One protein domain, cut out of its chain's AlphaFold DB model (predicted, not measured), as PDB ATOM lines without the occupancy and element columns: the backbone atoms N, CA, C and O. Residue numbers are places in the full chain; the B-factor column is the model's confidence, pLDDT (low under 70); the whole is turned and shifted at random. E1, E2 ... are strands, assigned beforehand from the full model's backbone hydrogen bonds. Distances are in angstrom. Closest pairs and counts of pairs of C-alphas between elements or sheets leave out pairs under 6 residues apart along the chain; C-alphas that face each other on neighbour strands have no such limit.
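What this domain is: This is residues 401 to 469 of the 469 residues of an uncharacterized protein of Betaproteobacteria bacterium RBG_16_56_24 (UniProt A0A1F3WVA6). There is little regular structure: a small twisted sheet, E2 E1 E3 E4 in order, has a long loop, residues 428 to 446, at one end and the hairpin of E5 and E6 at the other. The 69 printed residues have six strands, E1 to E6 along the chain, and no named helix; the class is all strand, with 26 residues in named elements. The four-strand sheet is mixed, E5 and E6 antiparallel. The whole is compact, radius of gyration of the C-alphas 11.9 A, but elongated, 37 by 23 by 18 A.

How they stand to each other: E1, residues 401 to 403, and E2, residues 406 to 409, form an antiparallel hairpin; N 408 and O 401 are 2.8 A apart. E3, residues 423 to 427, is parallel to E1 at 35 degrees; N 402 and O 426 are 2.8 A apart. E3 and E4, residues 447 to 450, form an antiparallel hairpin; N 425 and O 448 are 2.8 A apart. E4 runs on into E5, residues 452 to 456, at 70 degrees. E5 and E6, residues 460 to 464, form an antiparallel hairpin; N 454 and O 462 are 2.8 A apart.

Where its parts are: E1 begins at C-alpha 401 (24.482, -6.664, -8.999). E3 is 12.7 A long, E5 13.4 A. E6, 13.0 A, ends at C-alpha 464 (22.205, 6.031, -17.411).

The domain as a whole: The printed part has no cut. The links E2 to E3 and E3 to E4 are long. pLDDT is under 70 at residues 430 to 441 and 465 to 469.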
ATOM      1  N   ILE A 401      23.594  -5.899  -8.130       87.06
ATOM      2  CA  ILE A 401      24.482  -6.664  -8.999       87.06
ATOM      3  C   ILE A 401      23.761  -6.835 -10.332       87.06
ATOM      4  O   ILE A 401      22.612  -7.287 -10.370       87.06
ATOM      5  N   ARG A 402      24.416  -6.460 -11.428       85.88
ATOM      6  CA  ARG A 402      23.918  -6.673 -12.785       85.88
ATOM      7  C   ARG A 402      24.623  -7.882 -13.387       85.88
ATOM      8  O   ARG A 402      25.845  -7.875 -13.500       85.88
ATOM      9  N   ARG A 403      23.833  -8.885 -13.779       83.69
ATOM     10  CA  ARG A 403      24.293 -10.107 -14.451       83.69
ATOM     11  C   ARG A 403      23.402 -10.371 -15.663       83.69
ATOM     12  O   ARG A 403      22.216 -10.688 -15.525       83.69
ATOM     13  N   GLY A 404      23.942 -10.185 -16.859       80.44
ATOM     14  CA  GLY A 404      23.204 -10.157 -18.115       80.44
ATOM     15  C   GLY A 404      22.055  -9.141 -18.092       80.44
ATOM     16  O   GLY A 404      22.247  -7.940 -17.891       80.44
ATOM     17  N   ASN A 405      20.830  -9.640 -18.291       75.00
ATOM     18  CA  ASN A 405      19.597  -8.839 -18.277       75.00
ATOM     19  C   ASN A 405      18.898  -8.802 -16.904       75.00
ATOM     20  O   ASN A 405      17.795  -8.268 -16.802       75.00
ATOM     21  N   GLN A 406      19.494  -9.386 -15.861       83.31
ATOM     22  CA  GLN A 406      18.911  -9.421 -14.522       83.31
ATOM     23  C   GLN A 406      19.603  -8.433 -13.584       83.31
ATOM     24  O   GLN A 406      20.824  -8.268 -13.605       83.31
ATOM     25  N   VAL A 407      18.795  -7.803 -12.730       87.19
ATOM     26  CA  VAL A 407      19.260  -6.975 -11.617       87.19
ATOM     27  C   VAL A 407      18.945  -7.705 -10.320       87.19
ATOM     28  O   VAL A 407      17.791  -8.030 -10.031       87.19
ATOM     29  N   LEU A 408      19.989  -7.983  -9.555       89.06
ATOM     30  CA  LEU A 408      19.925  -8.639  -8.260       89.06
ATOM     31  C   LEU A 408      20.167  -7.603  -7.159       89.06
ATOM     32  O   LEU A 408      20.859  -6.605  -7.370       89.06
ATOM     33  N   ASN A 409      19.627  -7.838  -5.966       87.12
ATOM     34  CA  ASN A 409      20.024  -7.089  -4.775       87.12
ATOM     35  C   ASN A 409      21.461  -7.451  -4.364       87.12
ATOM     36  O   ASN A 409      22.050  -8.405  -4.871       87.12
ATOM     37  N   ALA A 410      22.008  -6.728  -3.386       79.56
ATOM     38  CA  ALA A 410      23.322  -7.024  -2.811       79.56
ATOM     39  C   ALA A 410      23.454  -8.454  -2.229       79.56
ATOM     40  O   ALA A 410      24.564  -8.935  -2.029       79.56
ATOM     41  N   SER A 411      22.340  -9.144  -1.965       82.44
ATOM     42  CA  SER A 411      22.290 -10.535  -1.487       82.44
ATOM     43  C   SER A 411      22.128 -11.571  -2.613       82.44
ATOM     44  O   SER A 411      21.972 -12.756  -2.325       82.44
ATOM     45  N   GLY A 412      22.132 -11.159  -3.886       81.50
ATOM     46  CA  GLY A 412      22.000 -12.050  -5.046       81.50
ATOM     47  C   GLY A 412      20.567 -12.477  -5.393       81.50
ATOM     48  O   GLY A 412      20.379 -13.361  -6.225       81.50
ATOM     49  N   THR A 413      19.541 -11.875  -4.787       88.12
ATOM     50  CA  THR A 413      18.126 -12.145  -5.102       88.12
ATOM     51  C   THR A 413      17.630 -11.229  -6.225       88.12
ATOM     52  O   THR A 413      17.866 -10.022  -6.140       88.12
ATOM     53  N   PRO A 414      16.907 -11.737  -7.243       88.62
ATOM     54  CA  PRO A 414      16.302 -10.899  -8.278       88.62
ATOM     55  C   PRO A 414      15.361  -9.835  -7.704       88.62
ATOM     56  O   PRO A 414      14.509 -10.146  -6.872       88.62
ATOM     57  N   ILE A 415      15.499  -8.593  -8.173       88.38
ATOM     58  CA  ILE A 415      14.592  -7.490  -7.836       88.38
ATOM     59  C   ILE A 415      13.737  -7.152  -9.064       88.38
ATOM     60  O   ILE A 415      14.276  -7.064 -10.172       88.38
ATOM     61  N   PRO A 416      12.424  -6.908  -8.896       85.81
ATOM     62  CA  PRO A 416      11.599  -6.388  -9.976       85.81
ATOM     63  C   PRO A 416      12.150  -5.058 -10.533       85.81
ATOM     64  O   PRO A 416      12.449  -4.153  -9.752       85.81
ATOM     65  N   PRO A 417      12.265  -4.884 -11.865       84.62
ATOM     66  CA  PRO A 417      12.877  -3.693 -12.465       84.62
ATOM     67  C   PRO A 417      12.299  -2.360 -11.968       84.62
ATOM     68  O   PRO A 417      13.035  -1.400 -11.750       84.62
ATOM     69  N   HIS A 418      10.990  -2.299 -11.718       83.38
ATOM     70  CA  HIS A 418      10.297  -1.104 -11.234       83.38
ATOM     71  C   HIS A 418      10.619  -0.740  -9.770       83.38
ATOM     72  O   HIS A 418      10.275   0.356  -9.327       83.38
ATOM     73  N   HIS A 419      11.308  -1.596  -9.008       87.00
ATOM     74  CA  HIS A 419      11.764  -1.288  -7.641       87.00
ATOM     75  C   HIS A 419      13.192  -0.728  -7.598       87.00
ATOM     76  O   HIS A 419      13.641  -0.254  -6.552       87.00
ATOM     77  N   VAL A 420      13.913  -0.753  -8.721       89.12
ATOM     78  CA  VAL A 420      15.305  -0.303  -8.779       89.12
ATOM     79  C   VAL A 420      15.385   1.226  -8.676       89.12
ATOM     80  O   VAL A 420      14.672   1.973  -9.342       89.12
ATOM     81  N   ARG A 421      16.288   1.694  -7.812       90.38
ATOM     82  CA  ARG A 421      16.615   3.108  -7.554       90.38
ATOM     83  C   ARG A 421      18.095   3.390  -7.828       90.38
ATOM     84  O   ARG A 421      18.872   2.452  -7.717       90.38
ATOM     85  N   PRO A 422      18.506   4.648  -8.048       91.50
ATOM     86  CA  PRO A 422      19.913   5.044  -8.172       91.50
ATOM     87  C   PRO A 422      20.819   4.549  -7.031       91.50
ATOM     88  O   PRO A 422      20.361   4.335  -5.895       91.50
ATOM     89  N   GLY A 423      22.102   4.366  -7.349       89.06
ATOM     90  CA  GLY A 423      23.140   3.881  -6.436       89.06
ATOM     91  C   GLY A 423      24.295   3.175  -7.153       89.06
ATOM     92  O   GLY A 423      24.318   3.110  -8.380       89.06
ATOM     93  N   TYR A 424      25.244   2.640  -6.383       87.50
ATOM     94  CA  TYR A 424      26.331   1.828  -6.934       87.50
ATOM     95  C   TYR A 424      25.818   0.472  -7.426       87.50
ATOM     96  O   TYR A 424      25.048  -0.207  -6.734       87.50
ATOM     97  N   VAL A 425      26.270   0.081  -8.612       87.69
ATOM     98  CA  VAL A 425      25.954  -1.186  -9.273       87.69
ATOM     99  C   VAL A 425      27.259  -1.913  -9.567       87.69
ATOM    100  O   VAL A 425      28.164  -1.330 -10.158       87.69
ATOM    101  N   LEU A 426      27.339  -3.180  -9.166       86.12
ATOM    102  CA  LEU A 426      28.416  -4.081  -9.566       86.12
ATOM    103  C   LEU A 426      28.058  -4.730 -10.909       86.12
ATOM    104  O   LEU A 426      27.007  -5.369 -11.014       86.12
ATOM    105  N   ILE A 427      28.912  -4.576 -11.920       84.31
ATOM    106  CA  ILE A 427      28.763  -5.245 -13.217       84.31
ATOM    107  C   ILE A 427      29.524  -6.570 -13.179       84.31
ATOM    108  O   ILE A 427      30.745  -6.600 -13.274       84.31
ATOM    109  N   ASP A 428      28.782  -7.669 -13.070       80.00
ATOM    110  CA  ASP A 428      29.331  -9.026 -12.924       80.00
ATOM    111  C   ASP A 428      29.654  -9.698 -14.275       80.00
ATOM    112  O   ASP A 428      30.189 -10.799 -14.331       80.00
ATOM    113  N   ASP A 429      29.323  -9.037 -15.388       75.25
ATOM    114  CA  ASP A 429      29.553  -9.552 -16.745       75.25
ATOM    115  C   ASP A 429      30.947  -9.201 -17.302       75.25
ATOM    116  O   ASP A 429      31.290  -9.592 -18.421       75.25
ATOM    117  N   GLN A 430      31.743  -8.422 -16.565       69.94
ATOM    118  CA  GLN A 430      33.090  -8.024 -16.978       69.94
ATOM    119  C   GLN A 430      34.133  -9.085 -16.569       69.94
ATOM    120  O   GLN A 430      33.961  -9.782 -15.567       69.94
ATOM    121  N   PRO A 431      35.219  -9.254 -17.348       66.81
ATOM    122  CA  PRO A 431      36.266 -10.216 -17.023       66.81
ATOM    123  C   PRO A 431      36.986  -9.823 -15.726       66.81
ATOM    124  O   PRO A 431      37.705  -8.825 -15.678       66.81
ATOM    125  N   MET A 432      36.829 -10.645 -14.688       61.94
ATOM    126  CA  MET A 432      37.480 -10.432 -13.398       61.94
ATOM    127  C   MET A 432      38.976 -10.778 -13.466       61.94
ATOM    128  O   MET A 432      39.349 -11.897 -13.817       61.94
ATOM    129  N   PHE A 433      39.836  -9.829 -13.085       55.84
ATOM    130  CA  PHE A 433      41.286 -10.044 -12.933       55.84
ATOM    131  C   PHE A 433      41.698 -10.457 -11.506       55.84
ATOM    132  O   PHE A 433      42.833 -10.875 -11.293       55.84
ATOM    133  N   SER A 434      40.788 -10.345 -10.533       56.00
ATOM    134  CA  SER A 434      40.982 -10.668  -9.115       56.00
ATOM    135  C   SER A 434      39.963 -11.724  -8.687       56.00
ATOM    136  O   SER A 434      38.805 -11.667  -9.091       56.00
ATOM    137  N   GLU A 435      40.379 -12.678  -7.852       58.81
ATOM    138  CA  GLU A 435      39.514 -13.774  -7.396       58.81
ATOM    139  C   GLU A 435      38.423 -13.322  -6.404       58.81
ATOM    140  O   GLU A 435      37.493 -14.082  -6.148       58.81
ATOM    141  N   TYR A 436      38.492 -12.096  -5.860       61.03
ATOM    142  CA  TYR A 436      37.502 -11.596  -4.899       61.03
ATOM    143  C   TYR A 436      37.298 -10.079  -5.006       61.03
ATOM    144  O   TYR A 436      38.136  -9.310  -4.539       61.03
ATOM    145  N   ILE A 437      36.148  -9.663  -5.546       63.44
ATOM    146  CA  ILE A 437      35.624  -8.295  -5.434       63.44
ATOM    147  C   ILE A 437      34.636  -8.268  -4.262       63.44
ATOM    148  O   ILE A 437      33.656  -9.017  -4.243       63.44
ATOM    149  N   ARG A 438      34.888  -7.437  -3.248       66.44
ATOM    150  CA  ARG A 438      33.983  -7.261  -2.103       66.44
ATOM    151  C   ARG A 438      33.008  -6.127  -2.385       66.44
ATOM    152  O   ARG A 438      33.335  -5.158  -3.053       66.44
ATOM    153  N   ALA A 439      31.823  -6.189  -1.781       59.50
ATOM    154  CA  ALA A 439      30.762  -5.197  -1.976       59.50
ATOM    155  C   ALA A 439      31.137  -3.740  -1.611       59.50
ATOM    156  O   ALA A 439      30.369  -2.843  -1.944       59.50
ATOM    157  N   GLY A 440      32.260  -3.508  -0.918       65.81
ATOM    158  CA  GLY A 440      32.781  -2.183  -0.552       65.81
ATOM    159  C   GLY A 440      33.981  -1.713  -1.380       65.81
ATOM    160  O   GLY A 440      34.495  -0.631  -1.111       65.81
ATOM    161  N   ASP A 441      34.419  -2.483  -2.379       69.75
ATOM    162  CA  ASP A 441      35.557  -2.140  -3.239       69.75
ATOM    163  C   ASP A 441      35.128  -1.155  -4.338       69.75
ATOM    164  O   ASP A 441      35.370  -1.374  -5.517       69.75
ATOM    165  N   ILE A 442      34.468  -0.054  -3.960       71.12
ATOM    166  CA  ILE A 442      33.880   0.901  -4.913       71.12
ATOM    167  C   ILE A 442      34.901   1.555  -5.846       71.12
ATOM    168  O   ILE A 442      34.486   2.117  -6.840       71.12
ATOM    169  N   ALA A 443      36.201   1.497  -5.552       73.44
ATOM    170  CA  ALA A 443      37.256   1.984  -6.445       73.44
ATOM    171  C   ALA A 443      37.621   0.983  -7.563       73.44
ATOM    172  O   ALA A 443      38.485   1.266  -8.391       73.44
ATOM    173  N   ASP A 444      37.026  -0.212  -7.558       77.44
ATOM    174  CA  ASP A 444      37.214  -1.213  -8.600       77.44
ATOM    175  C   ASP A 444      36.411  -0.839  -9.859       77.44
ATOM    176  O   ASP A 444      35.271  -0.377  -9.785       77.44
ATOM    177  N   ALA A 445      37.000  -1.069 -11.036       76.62
ATOM    178  CA  ALA A 445      36.415  -0.734 -12.334       76.62
ATOM    179  C   ALA A 445      35.059  -1.412 -12.615       76.62
ATOM    180  O   ALA A 445      34.318  -0.937 -13.474       76.62
ATOM    181  N   HIS A 446      34.719  -2.487 -11.897       79.25
ATOM    182  CA  HIS A 446      33.427  -3.169 -12.003       79.25
ATOM    183  C   HIS A 446      32.290  -2.416 -11.289       79.25
ATOM    184  O   HIS A 446      31.117  -2.759 -11.475       79.25
ATOM    185  N   PHE A 447      32.601  -1.405 -10.467       82.12
ATOM    186  CA  PHE A 447      31.608  -0.573  -9.795       82.12
ATOM    187  C   PHE A 447      31.285   0.666 -10.616       82.12
ATOM    188  O   PHE A 447      32.134   1.496 -10.937       82.12
ATOM    189  N   HIS A 448      29.996   0.821 -10.892       84.31
ATOM    190  CA  HIS A 448      29.467   1.968 -11.601       84.31
ATOM    191  C   HIS A 448      28.482   2.707 -10.708       84.31
ATOM    192  O   HIS A 448      27.564   2.110 -10.136       84.31
ATOM    193  N   LEU A 449      28.638   4.024 -10.606       86.12
ATOM    194  CA  LEU A 449      27.607   4.860 -10.009       86.12
ATOM    195  C   LEU A 449      26.496   5.092 -11.039       86.12
ATOM    196  O   LEU A 449      26.700   5.799 -12.024       86.12
ATOM    197  N   ALA A 450      25.314   4.521 -10.805       88.56
ATOM    198  CA  ALA A 450      24.129   4.813 -11.601       88.56
ATOM    199  C   ALA A 450      23.396   6.030 -11.021       88.56
ATOM    200  O   ALA A 450      22.617   5.906 -10.070       88.56
ATOM    201  N   ASP A 451      23.645   7.210 -11.596       89.88
ATOM    202  CA  ASP A 451      22.993   8.466 -11.196       89.88
ATOM    203  C   ASP A 451      21.505   8.514 -11.580       89.88
ATOM    204  O   ASP A 451      20.716   9.177 -10.901       89.88
ATOM    205  N   GLU A 452      21.107   7.826 -12.654       93.06
ATOM    206  CA  GLU A 452      19.725   7.777 -13.129       93.06
ATOM    207  C   GLU A 452      19.333   6.366 -13.584       93.06
ATOM    208  O   GLU A 452      20.079   5.677 -14.286       93.06
ATOM    209  N   VAL A 453      18.130   5.953 -13.186       92.25
ATOM    210  CA  VAL A 453      17.517   4.673 -13.547       92.25
ATOM    211  C   VAL A 453      16.247   4.949 -14.337       92.25
ATOM    212  O   VAL A 453      15.349   5.630 -13.842       92.25
ATOM    213  N   GLU A 454      16.168   4.402 -15.546       93.00
ATOM    214  CA  GLU A 454      15.002   4.467 -16.422       93.00
ATOM    215  C   GLU A 454      14.299   3.108 -16.458       93.00
ATOM    216  O   GLU A 454      14.917   2.078 -16.741       93.00
ATOM    217  N   PHE A 455      12.993   3.113 -16.211       90.88
ATOM    218  CA  PHE A 455      12.115   1.959 -16.357       90.88
ATOM    219  C   PHE A 455      11.191   2.167 -17.556       90.88
ATOM    220  O   PHE A 455      10.637   3.251 -17.742       90.88
ATOM    221  N   SER A 456      11.006   1.126 -18.364       89.69
ATOM    222  CA  SER A 456       9.997   1.066 -19.422       89.69
ATOM    223  C   SER A 456       9.176  -0.212 -19.273       89.69
ATOM    224  O   SER A 456       9.723  -1.318 -19.263       89.69
ATOM    225  N   ALA A 457       7.857  -0.065 -19.176       84.06
ATOM    226  CA  ALA A 457       6.944  -1.198 -19.109       84.06
ATOM    227  C   ALA A 457       7.049  -2.054 -20.393       84.06
ATOM    228  O   ALA A 457       7.198  -1.496 -21.484       84.06
ATOM    229  N   PRO A 458       6.977  -3.396 -20.296       78.94
ATOM    230  CA  PRO A 458       6.613  -4.175 -19.107       78.94
ATOM    231  C   PRO A 458       7.775  -4.554 -18.163       78.94
ATOM    232  O   PRO A 458       7.522  -5.192 -17.148       78.94
ATOM    233  N   GLY A 459       9.034  -4.206 -18.450       77.38
ATOM    234  CA  GLY A 459      10.145  -4.690 -17.611       77.38
ATOM    235  C   GLY A 459      11.557  -4.289 -18.031       77.38
ATOM    236  O   GLY A 459      12.522  -4.859 -17.529       77.38
ATOM    237  N   THR A 460      11.713  -3.352 -18.961       84.69
ATOM    238  CA  THR A 460      13.036  -2.924 -19.418       84.69
ATOM    239  C   THR A 460      13.616  -1.909 -18.441       84.69
ATOM    240  O   THR A 460      12.964  -0.915 -18.120       84.69
ATOM    241  N   LEU A 461      14.853  -2.144 -18.006       87.00
ATOM    242  CA  LEU A 461      15.613  -1.228 -17.166       87.00
ATOM    243  C   LEU A 461      16.843  -0.722 -17.911       87.00
ATOM    244  O   LEU A 461      17.529  -1.492 -18.585       87.00
ATOM    245  N   LYS A 462      17.152   0.557 -17.736       86.88
ATOM    246  CA  LYS A 462      18.387   1.157 -18.221       86.88
ATOM    247  C   LYS A 462      19.005   2.013 -17.124       86.88
ATOM    248  O   LYS A 462      18.361   2.902 -16.575       86.88
ATOM    249  N   PHE A 463      20.270   1.749 -16.835       83.56
ATOM    250  CA  PHE A 463      21.109   2.632 -16.039       83.56
ATOM    251  C   PHE A 463      21.723   3.667 -16.984       83.56
ATOM    252  O   PHE A 463      22.192   3.334 -18.074       83.56
ATOM    253  N   SER A 464      21.648   4.939 -16.618       75.50
ATOM    254  CA  SER A 464      22.205   6.031 -17.411       75.50
ATOM    255  C   SER A 464      23.143   6.877 -16.558       75.50
ATOM    256  O   SER A 464      23.025   6.910 -15.332       75.50
ATOM    257  N   ARG A 465      24.102   7.538 -17.226       61.84
ATOM    258  CA  ARG A 465      25.211   8.274 -16.590       61.84
ATOM    259  C   ARG A 465      26.081   7.392 -15.683       61.84
ATOM    260  O   ARG A 465      26.534   7.847 -14.642       61.84
ATOM    261  N   GLU A 466      26.329   6.151 -16.099       58.34
ATOM    262  CA  GLU A 466      27.312   5.286 -15.449       58.34
ATOM    263  C   GLU A 466      28.698   5.935 -15.558       58.34
ATOM    264  O   GLU A 466      29.214   6.153 -16.656       58.34
ATOM    265  N   ARG A 467      29.296   6.272 -14.418       56.72
ATOM    266  CA  ARG A 467      30.717   6.614 -14.335       56.72
ATOM    267  C   ARG A 467      31.417   5.477 -13.607       56.72
ATOM    268  O   ARG A 467      30.884   5.001 -12.602       56.72
ATOM    269  N   ALA A 468      32.565   5.049 -14.136       54.47
ATOM    270  CA  ALA A 468      33.500   4.247 -13.358       54.47
ATOM    271  C   ALA A 468      33.833   5.052 -12.098       54.47
ATOM    272  O   ALA A 468      34.057   6.267 -12.192       54.47
ATOM    273  N   ALA A 469      33.689   4.395 -10.954       54.06
ATOM    274  CA  ALA A 469      33.775   5.017  -9.646       54.06
ATOM    275  C   ALA A 469      35.193   5.488  -9.290       54.06
ATOM    276  O   ALA A 469      36.174   4.943  -9.850       54.06
TER     277      ALA A 469